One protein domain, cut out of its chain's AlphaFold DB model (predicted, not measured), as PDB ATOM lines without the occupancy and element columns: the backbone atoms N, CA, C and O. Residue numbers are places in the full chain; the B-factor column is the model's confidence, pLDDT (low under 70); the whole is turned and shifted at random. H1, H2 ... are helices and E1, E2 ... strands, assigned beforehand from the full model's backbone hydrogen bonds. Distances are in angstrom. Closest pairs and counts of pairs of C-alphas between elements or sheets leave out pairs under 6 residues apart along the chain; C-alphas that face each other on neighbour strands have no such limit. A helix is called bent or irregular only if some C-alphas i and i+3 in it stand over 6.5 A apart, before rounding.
ATOM      1  N   GLY A   5      -4.344   2.461  45.749       91.56
ATOM      2  CA  GLY A   5      -3.841   3.117  44.555       91.56
ATOM      3  C   GLY A   5      -3.123   4.418  44.900       91.56
ATOM      4  O   GLY A   5      -3.536   5.164  45.785       91.56
ATOM      5  N   ARG A   6      -2.052   4.700  44.163       93.88
ATOM      6  CA  ARG A   6      -1.376   6.000  44.158       93.88
ATOM      7  C   ARG A   6      -1.464   6.539  42.745       93.88
ATOM      8  O   ARG A   6      -0.989   5.876  41.823       93.88
ATOM      9  N   LEU A   7      -2.100   7.689  42.584       95.62
ATOM     10  CA  LEU A   7      -2.280   8.329  41.289       95.62
ATOM     11  C   LEU A   7      -1.384   9.559  41.219       95.62
ATOM     12  O   LEU A   7      -1.412  10.394  42.120       95.62
ATOM     13  N   PHE A   8      -0.610   9.644  40.142       96.12
ATOM     14  CA  PHE A   8       0.256  10.774  39.835       96.12
ATOM     15  C   PHE A   8      -0.192  11.392  38.510       96.12
ATOM     16  O   PHE A   8      -0.418  10.684  37.526       96.12
ATOM     17  N   LEU A   9      -0.351  12.705  38.504       97.31
ATOM     18  CA  LEU A   9      -0.735  13.535  37.381       97.31
ATOM     19  C   LEU A   9       0.517  14.052  36.684       97.31
ATOM     20  O   LEU A   9       1.481  14.464  37.317       97.31
ATOM     21  N   ASN A  10       0.476  14.043  35.358       97.44
ATOM     22  CA  ASN A  10       1.547  14.554  34.517       97.44
ATOM     23  C   ASN A  10       1.336  16.059  34.276       97.44
ATOM     24  O   ASN A  10       0.786  16.456  33.246       97.44
ATOM     25  N   VAL A  11       1.707  16.882  35.251       97.94
ATOM     26  CA  VAL A  11       1.515  18.334  35.307       97.94
ATOM     27  C   VAL A  11       2.652  19.066  34.586       97.94
ATOM     28  O   VAL A  11       3.841  18.822  34.793       97.94
ATOM     29  N   ALA A  12       2.285  19.990  33.703       98.06
ATOM     30  CA  ALA A  12       3.210  20.835  32.962       98.06
ATOM     31  C   ALA A  12       4.119  21.624  33.917       98.06
ATOM     32  O   ALA A  12       3.646  22.280  34.840       98.06
ATOM     33  N   GLY A  13       5.434  21.551  33.696       95.81
ATOM     34  CA  GLY A  13       6.439  22.226  34.524       95.81
ATOM     35  C   GLY A  13       6.845  21.477  35.800       95.81
ATOM     36  O   GLY A  13       7.917  21.764  36.331       95.81
ATOM     37  N   ARG A  14       6.059  20.491  36.257       95.38
ATOM     38  CA  ARG A  14       6.421  19.601  37.374       95.38
ATOM     39  C   ARG A  14       7.065  18.308  36.875       95.38
ATOM     40  O   ARG A  14       8.099  17.895  37.396       95.38
ATOM     41  N   GLU A  15       6.507  17.705  35.829       96.06
ATOM     42  CA  GLU A  15       7.051  16.519  35.168       96.06
ATOM     43  C   GLU A  15       7.796  16.883  33.863       96.06
ATOM     44  O   GLU A  15       7.391  17.820  33.168       96.06
ATOM     45  N   PRO A  16       8.845  16.128  33.454       95.81
ATOM     46  CA  PRO A  16       9.639  16.439  32.255       95.81
ATOM     47  C   PRO A  16       8.832  16.564  30.954       95.81
ATOM     48  O   PRO A  16       9.193  17.347  30.081       95.81
ATOM     49  N   SER A  17       7.741  15.804  30.842       96.62
ATOM     50  CA  SER A  17       6.820  15.815  29.698       96.62
ATOM     51  C   SER A  17       5.391  16.143  30.141       96.62
ATOM     52  O   SER A  17       4.434  15.571  29.616       96.62
ATOM     53  N   GLY A  18       5.252  17.010  31.149       97.56
ATOM     54  CA  GLY A  18       3.974  17.415  31.727       97.56
ATOM     55  C   GLY A  18       2.991  17.974  30.697       97.56
ATOM     56  O   GLY A  18       3.367  18.778  29.847       97.56
ATOM     57  N   LEU A  19       1.729  17.546  30.781       97.94
ATOM     58  CA  LEU A  19       0.668  17.904  29.831       97.94
ATOM     59  C   LEU A  19      -0.497  18.653  30.476       97.94
ATOM     60  O   LEU A  19      -1.149  19.437  29.796       97.94
ATOM     61  N   ILE A  20      -0.774  18.412  31.757       98.38
ATOM     62  CA  ILE A  20      -1.868  19.073  32.475       98.38
ATOM     63  C   ILE A  20      -1.396  20.475  32.867       98.38
ATOM     64  O   ILE A  20      -0.426  20.574  33.620       98.38
ATOM     65  N   PRO A  21      -2.031  21.562  32.396       98.38
ATOM     66  CA  PRO A  21      -1.677  22.906  32.838       98.38
ATOM     67  C   PRO A  21      -1.800  23.030  34.362       98.38
ATOM     68  O   PRO A  21      -2.765  22.542  34.946       98.38
ATOM     69  N   GLU A  22      -0.865  23.725  35.013       97.44
ATOM     70  CA  GLU A  22      -0.883  23.899  36.477       97.44
ATOM     71  C   GLU A  22      -2.204  24.515  36.976       97.44
ATOM     72  O   GLU A  22      -2.744  24.097  37.996       97.44
ATOM     73  N   ALA A  23      -2.797  25.433  36.204       98.19
ATOM     74  CA  ALA A  23      -4.091  26.044  36.516       98.19
ATOM     75  C   ALA A  23      -5.274  25.050  36.515       98.19
ATOM     76  O   ALA A  23      -6.302  25.321  37.132       98.19
ATOM     77  N   GLU A  24      -5.142  23.907  35.839       98.50
ATOM     78  CA  GLU A  24      -6.167  22.859  35.753       98.50
ATOM     79  C   GLU A  24      -5.931  21.717  36.750       98.50
ATOM     80  O   GLU A  24      -6.773  20.826  36.877       98.50
ATOM     81  N   TYR A  25      -4.807  21.729  37.472       97.94
ATOM     82  CA  TYR A  25      -4.384  20.642  38.356       97.94
ATOM     83  C   TYR A  25      -5.453  20.274  39.397       97.94
ATOM     84  O   TYR A  25      -5.861  19.114  39.486       97.94
ATOM     85  N   GLU A  26      -5.971  21.254  40.140       98.06
ATOM     86  CA  GLU A  26      -6.976  20.995  41.178       98.06
ATOM     87  C   GLU A  26      -8.321  20.541  40.597       98.06
ATOM     88  O   GLU A  26      -8.911  19.576  41.086       98.06
ATOM     89  N   ALA A  27      -8.770  21.157  39.499       98.50
ATOM     90  CA  ALA A  27     -10.003  20.756  38.819       98.50
ATOM     91  C   ALA A  27      -9.912  19.320  38.273       98.50
ATOM     92  O   ALA A  27     -10.869  18.548  38.377       98.50
ATOM     93  N   THR A  28      -8.740  18.941  37.758       98.50
ATOM     94  CA  THR A  28      -8.449  17.583  37.283       98.50
ATOM     95  C   THR A  28      -8.521  16.574  38.427       98.50
ATOM     96  O   THR A  28      -9.126  15.511  38.272       98.50
ATOM     97  N   ARG A  29      -7.960  16.896  39.603       98.44
ATOM     98  CA  ARG A  29      -8.074  16.040  40.798       98.44
ATOM     99  C   ARG A  29      -9.535  15.829  41.188       98.44
ATOM    100  O   ARG A  29      -9.939  14.690  41.393       98.44
ATOM    101  N   ASP A  30     -10.332  16.893  41.237       98.56
ATOM    102  CA  ASP A  30     -11.747  16.819  41.625       98.56
ATOM    103  C   ASP A  30     -12.601  16.044  40.609       98.56
ATOM    104  O   ASP A  30     -13.531  15.314  40.969       98.56
ATOM    105  N   GLU A  31     -12.295  16.167  39.318       98.56
ATOM    106  CA  GLU A  31     -12.907  15.346  38.275       98.56
ATOM    107  C   GLU A  31     -12.567  13.863  38.447       98.56
ATOM    108  O   GLU A  31     -13.464  13.017  38.402       98.56
ATOM    109  N   LEU A  32     -11.292  13.540  38.669       98.50
ATOM    110  CA  LEU A  32     -10.843  12.161  38.845       98.50
ATOM    111  C   LEU A  32     -11.426  11.524  40.098       98.50
ATOM    112  O   LEU A  32     -11.869  10.382  40.018       98.50
ATOM    113  N   ILE A  33     -11.496  12.254  41.215       98.56
ATOM    114  CA  ILE A  33     -12.171  11.786  42.433       98.56
ATOM    115  C   ILE A  33     -13.606  11.382  42.094       98.56
ATOM    116  O   ILE A  33     -13.979  10.231  42.303       98.56
ATOM    117  N   ARG A  34     -14.392  12.275  41.473       98.56
ATOM    118  CA  ARG A  34     -15.786  11.969  41.101       98.56
ATOM    119  C   ARG A  34     -15.897  10.740  40.203       98.56
ATOM    120  O   ARG A  34     -16.745   9.888  40.448       98.56
ATOM    121  N   LYS A  35     -15.040  10.626  39.184       98.38
ATOM    122  CA  LYS A  35     -15.045   9.473  38.271       98.38
ATOM    123  C   LYS A  35     -14.712   8.174  38.995       98.38
ATOM    124  O   LYS A  35     -15.426   7.192  38.814       98.38
ATOM    125  N   ILE A  36     -13.671   8.170  39.824       97.50
ATOM    126  CA  ILE A  36     -13.231   6.993  40.582       97.50
ATOM    127  C   ILE A  36     -14.307   6.545  41.575       97.50
ATOM    128  O   ILE A  36     -14.614   5.355  41.637       97.50
ATOM    129  N   GLU A  37     -14.904   7.481  42.316       98.00
ATOM    130  CA  GLU A  37     -15.964   7.178  43.285       98.00
ATOM    131  C   GLU A  37     -17.266   6.715  42.612       98.00
ATOM    132  O   GLU A  37     -18.046   5.990  43.226       98.00
ATOM    133  N   SER A  38     -17.484   7.068  41.339       97.94
ATOM    134  CA  SER A  38     -18.633   6.604  40.544       97.94
ATOM    135  C   SER A  38     -18.449   5.234  39.879       97.94
ATOM    136  O   SER A  38     -19.381   4.746  39.241       97.94
ATOM    137  N   MET A  39     -17.267   4.619  39.980       95.94
ATOM    138  CA  MET A  39     -17.011   3.326  39.343       95.94
ATOM    139  C   MET A  39     -17.907   2.224  39.920       95.94
ATOM    140  O   MET A  39     -18.137   2.133  41.132       95.94
ATOM    141  N   VAL A  40     -18.358   1.355  39.022       95.94
ATOM    142  CA  VAL A  40     -19.119   0.145  39.335       95.94
ATOM    143  C   VAL A  40     -18.242  -1.093  39.179       95.94
ATOM    144  O   VAL A  40     -17.171  -1.009  38.578       95.94
ATOM    145  N   ASP A  41     -18.652  -2.221  39.742       93.00
ATOM    146  CA  ASP A  41     -18.022  -3.520  39.519       93.00
ATOM    147  C   ASP A  41     -18.520  -4.184  38.219       93.00
ATOM    148  O   ASP A  41     -19.294  -3.612  37.449       93.00
ATOM    149  N   HIS A  42     -18.047  -5.404  37.965       91.62
ATOM    150  CA  HIS A  42     -18.444  -6.231  36.825       91.62
ATOM    151  C   HIS A  42     -19.947  -6.563  36.746       91.62
ATOM    152  O   HIS A  42     -20.426  -6.870  35.655       91.62
ATOM    153  N   ASP A  43     -20.680  -6.456  37.856       93.88
ATOM    154  CA  ASP A  43     -22.129  -6.666  37.931       93.88
ATOM    155  C   ASP A  43     -22.913  -5.340  37.854       93.88
ATOM    156  O   ASP A  43     -24.145  -5.328  37.885       93.88
ATOM    157  N   GLY A  44     -22.216  -4.206  37.736       95.25
ATOM    158  CA  GLY A  44     -22.817  -2.876  37.681       95.25
ATOM    159  C   GLY A  44     -23.149  -2.275  39.049       95.25
ATOM    160  O   GLY A  44     -23.787  -1.221  39.105       95.25
ATOM    161  N   ASN A  45     -22.707  -2.885  40.150       95.50
ATOM    162  CA  ASN A  45     -22.922  -2.346  41.491       95.50
ATOM    163  C   ASN A  45     -21.869  -1.281  41.824       95.50
ATOM    164  O   ASN A  45     -20.699  -1.459  41.483       95.50
ATOM    165  N   PRO A  46     -22.220  -0.186  42.523       96.56
ATOM    166  CA  PRO A  46     -21.235   0.783  42.995       96.56
ATOM    167  C   PRO A  46     -20.145   0.110  43.830       96.56
ATOM    168  O   PRO A  46     -20.445  -0.609  44.781       96.56
ATOM    169  N   MET A  47     -18.876   0.378  43.516       94.81
ATOM    170  CA  MET A  47     -17.768  -0.254  44.240       94.81
ATOM    171  C   MET A  47     -17.559   0.328  45.643       94.81
ATOM    172  O   MET A  47     -16.947  -0.320  46.483       94.81
ATOM    173  N   GLY A  48     -18.001   1.562  45.902       95.50
ATOM    174  CA  GLY A  48     -17.670   2.257  47.154       95.50
ATOM    175  C   GLY A  48     -16.205   2.713  47.211       95.50
ATOM    176  O   GLY A  48     -15.596   2.757  48.279       95.50
ATOM    177  N   ASN A  49     -15.610   3.029  46.056       96.12
ATOM    178  CA  ASN A  49     -14.258   3.581  45.996       96.12
ATOM    179  C   ASN A  49     -14.188   4.939  46.707       96.12
ATOM    180  O   ASN A  49     -15.146   5.714  46.675       96.12
ATOM    181  N   LYS A  50     -13.022   5.249  47.277       96.19
ATOM    182  CA  LYS A  50     -12.694   6.561  47.837       96.19
ATOM    183  C   LYS A  50     -11.359   7.059  47.330       96.19
ATOM    184  O   LYS A  50     -10.375   6.326  47.361       96.19
ATOM    185  N   ALA A  51     -11.328   8.304  46.869       97.19
ATOM    186  CA  ALA A  51     -10.114   8.956  46.397       97.19
ATOM    187  C   ALA A  51      -9.879  10.238  47.194       97.19
ATOM    188  O   ALA A  51     -10.705  11.145  47.201       97.19
ATOM    189  N   TRP A  52      -8.730  10.314  47.854       96.75
ATOM    190  CA  TRP A  52      -8.396  11.397  48.764       96.75
ATOM    191  C   TRP A  52      -7.180  12.169  48.288       96.75
ATOM    192  O   TRP A  52      -6.182  11.600  47.837       96.75
ATOM    193  N   LYS A  53      -7.250  13.482  48.468       96.75
ATOM    194  CA  LYS A  53      -6.109  14.383  48.382       96.75
ATOM    195  C   LYS A  53      -5.223  14.174  49.624       96.75
ATOM    196  O   LYS A  53      -5.762  14.214  50.731       96.75
ATOM    197  N   PRO A  54      -3.901  13.936  49.509       94.19
ATOM    198  CA  PRO A  54      -3.075  13.673  50.692       94.19
ATOM    199  C   PRO A  54      -3.037  14.839  51.680       94.19
ATOM    200  O   PRO A  54      -2.896  14.611  52.877       94.19
ATOM    201  N   ASP A  55      -3.196  16.072  51.198       91.25
ATOM    202  CA  ASP A  55      -3.296  17.291  52.009       91.25
ATOM    203  C   ASP A  55      -4.488  17.284  52.978       91.25
ATOM    204  O   ASP A  55      -4.418  17.916  54.027       91.25
ATOM    205  N   ALA A  56      -5.536  16.508  52.686       90.19
ATOM    206  CA  ALA A  56      -6.665  16.318  53.590       90.19
ATOM    207  C   ALA A  56      -6.430  15.220  54.647       90.19
ATOM    208  O   ALA A  56      -7.149  15.173  55.642       90.19
ATOM    209  N   LEU A  57      -5.459  14.322  54.435       88.69
ATOM    210  CA  LEU A  57      -5.241  13.140  55.281       88.69
ATOM    211  C   LEU A  57      -4.017  13.258  56.188       88.69
ATOM    212  O   LEU A  57      -4.038  12.794  57.326       88.69
ATOM    213  N   TYR A  58      -2.931  13.837  55.680       89.19
ATOM    214  CA  TYR A  58      -1.649  13.864  56.371       89.19
ATOM    215  C   TYR A  58      -1.344  15.255  56.910       89.19
ATOM    216  O   TYR A  58      -1.456  16.253  56.206       89.19
ATOM    217  N   THR A  59      -0.860  15.307  58.151       88.06
ATOM    218  CA  THR A  59      -0.401  16.549  58.791       88.06
ATOM    219  C   THR A  59       0.838  17.137  58.118       88.06
ATOM    220  O   THR A  59       1.065  18.342  58.174       88.06
ATOM    221  N   SER A  60       1.655  16.291  57.493       89.69
ATOM    222  CA  SER A  60       2.819  16.687  56.708       89.69
ATOM    223  C   SER A  60       3.085  15.659  55.615       89.69
ATOM    224  O   SER A  60       2.761  14.478  55.760       89.69
ATOM    225  N   GLN A  61       3.674  16.113  54.514       88.88
ATOM    226  CA  GLN A  61       4.049  15.272  53.383       88.88
ATOM    227  C   GLN A  61       5.559  15.374  53.186       88.88
ATOM    228  O   GLN A  61       6.117  16.468  53.213       88.88
ATOM    229  N   ASN A  62       6.217  14.232  52.991       85.69
ATOM    230  CA  ASN A  62       7.655  14.154  52.756       85.69
ATOM    231  C   ASN A  62       7.920  13.556  51.371       85.69
ATOM    232  O   ASN A  62       7.241  12.614  50.961       85.69
ATOM    233  N   GLY A  63       8.944  14.056  50.678       88.75
ATOM    234  CA  GLY A  63       9.297  13.579  49.340       88.75
ATOM    235  C   GLY A  63       8.229  13.921  48.299       88.75
ATOM    236  O   GLY A  63       7.695  15.026  48.295       88.75
ATOM    237  N   VAL A  64       7.943  12.973  47.404       87.94
ATOM    238  CA  VAL A  64       6.947  13.137  46.336       87.94
ATOM    239  C   VAL A  64       5.679  12.385  46.723       87.94
ATOM    240  O   VAL A  64       5.597  11.163  46.581       87.94
ATOM    241  N   ALA A  65       4.698  13.115  47.247       92.81
ATOM    242  CA  ALA A  65       3.381  12.563  47.524       92.81
ATOM    243  C   ALA A  65       2.628  12.260  46.213       92.81
ATOM    244  O   ALA A  65       2.843  12.947  45.212       92.81
ATOM    245  N   PRO A  66       1.751  11.242  46.192       95.19
ATOM    246  CA  PRO A  66       0.813  11.069  45.086       95.19
ATOM    247  C   PRO A  66      -0.185  12.224  45.045       95.19
ATOM    248  O   PRO A  66      -0.494  12.811  46.072       95.19
ATOM    249  N   ASP A  67      -0.766  12.508  43.888       96.94
ATOM    250  CA  ASP A  67      -1.799  13.542  43.784       96.94
ATOM    251  C   ASP A  67      -3.132  13.067  44.367       96.94
ATOM    252  O   ASP A  67      -3.888  13.872  44.920       96.94
ATOM    253  N   LEU A  68      -3.403  11.759  44.279       97.31
ATOM    254  CA  LEU A  68      -4.528  11.094  44.938       97.31
ATOM    255  C   LEU A  68      -4.113   9.741  45.527       97.31
ATOM    256  O   LEU A  68      -3.362   8.970  44.920       97.31
ATOM    257  N   ILE A  69      -4.677   9.430  46.690       95.44
ATOM    258  CA  ILE A  69      -4.650   8.106  47.316       95.44
ATOM    259  C   ILE A  69      -6.020   7.480  47.116       95.44
ATOM    260  O   ILE A  69      -7.029   8.087  47.465       95.44
ATOM    261  N   VAL A  70      -6.060   6.276  46.554       95.38
ATOM    262  CA  VAL A  70      -7.312   5.617  46.176       95.38
ATOM    263  C   VAL A  70      -7.488   4.322  46.953       95.38
ATOM    264  O   VAL A  70      -6.649   3.428  46.880       95.38
ATOM    265  N   ILE A  71      -8.603   4.201  47.658       93.19
ATOM    266  CA  ILE A  71      -9.072   2.965  48.271       93.19
ATOM    267  C   ILE A  71     -10.189   2.417  47.394       93.19
ATOM    268  O   ILE A  71     -11.202   3.082  47.186       93.19
ATOM    269  N   PHE A  72      -9.997   1.215  46.859       91.75
ATOM    270  CA  PHE A  72     -11.001   0.580  46.017       91.75
ATOM    271  C   PHE A  72     -11.912  -0.309  46.854       91.75
ATOM    272  O   PHE A  72     -11.439  -1.061  47.709       91.75
ATOM    273  N   GLY A  73     -13.211  -0.274  46.572       91.00
ATOM    274  CA  GLY A  73     -14.067  -1.371  46.983       91.00
ATOM    275  C   GLY A  73     -14.371  -1.475  48.471       91.00
ATOM    276  O   GLY A  73     -14.586  -2.596  48.924       91.00
ATOM    277  N   GLU A  74     -14.241  -0.401  49.255       89.00
ATOM    278  CA  GLU A  74     -14.188  -0.493  50.727       89.00
ATOM    279  C   GLU A  74     -13.170  -1.548  51.209       89.00
ATOM    280  O   GLU A  74     -13.469  -2.385  52.058       89.00
ATOM    281  N   LEU A  75     -11.969  -1.549  50.612       87.38
ATOM    282  CA  LEU A  75     -10.879  -2.498  50.889       87.38
ATOM    283  C   LEU A  75     -11.162  -3.941  50.422       87.38
ATOM    284  O   LEU A  75     -10.347  -4.830  50.646       87.38
ATOM    285  N   LYS A  76     -12.253  -4.204  49.697       85.31
ATOM    286  CA  LYS A  76     -12.506  -5.522  49.074       85.31
ATOM    287  C   LYS A  76     -11.739  -5.715  47.766       85.31
ATOM    288  O   LYS A  76     -11.590  -6.838  47.300       85.31
TER     289      LYS A  76
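What this domain is: This is residues 5 to 76 of the 153 residues of a protein of Actinobacteria bacterium (UniProt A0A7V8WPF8). Look for a small slab of three short strands, E1, E3 and E2, with one long helix, H1, laid over one face and running along the strands. Long links beyond the two ends of H1 make the longest axis, and the loop of residues 58 to 63, after the short helix H2, sticks out. The printed part has 72 residues with two named helices and three named strands, in the order E1, H1, E2, H2, E3; the sheet's order is E1, E3, E2, antiparallel throughout. The class is mixed, helices and strands, though under half of the residues are in named elements. It is only just loose, close to compact, with a radius of gyration of the C-alphas of 13.7 A and spans of 41 by 27 by 17 A.

How they stand to each other: Begin with E1, residues 5 to 7, an edge strand antiparallel to the inner strand E3, residues 68 to 71; N 5 and O 70 are 2.7 A apart, within hydrogen-bond range. On the other side of E3 find E2, residues 50 to 52, also antiparallel, with N 52 and O 69 at 2.8 A. H1, residues 22 to 37, is on the sheet at a height of 7.9 A, and together they make two layers, a helix on one face of a sheet. H1 lies over E2, and on the local plane the two stand at 5 degrees; their closest C-alphas, those of Ile 33 and Ala 51, are 5.3 A apart. E1, H1 and E2 form a split strand-helix-strand unit, two strands that run the same way with E3 between them, and its crossover is right-handed. H2, residues 54 to 57, is only just not on the sheet, with 4 pairs of C-alphas within 10 A, and is apart from H1. In H1, 10 of 12 O i to N i+4 pairs are within hydrogen-bond range; H2 is too short for such a pair.

Where its parts are: Find C-alpha 5 at (-3.841, 3.117, 44.555), where E1 begins. H1 runs 23.5 A from C-alpha 22 at (-0.883, 23.899, 36.477); it is irregular, with C-alphas 23 and 26 7.5 A apart. E1 is 6.3 A long, E2 6.5 A and H2 5.1 A. E3 runs 9.9 A and ends at C-alpha 71, (-9.072, 2.965, 48.271).

The domain as a whole: Look to Gly 13 and Asp 43 for the two C-alphas farthest apart, at 40.8 A. The links E1 to H1 and H1 to E2 are long, with 14 and 12 residues. The printed part has no cut; its mean pLDDT is 94.9, and no printed residue is under 70.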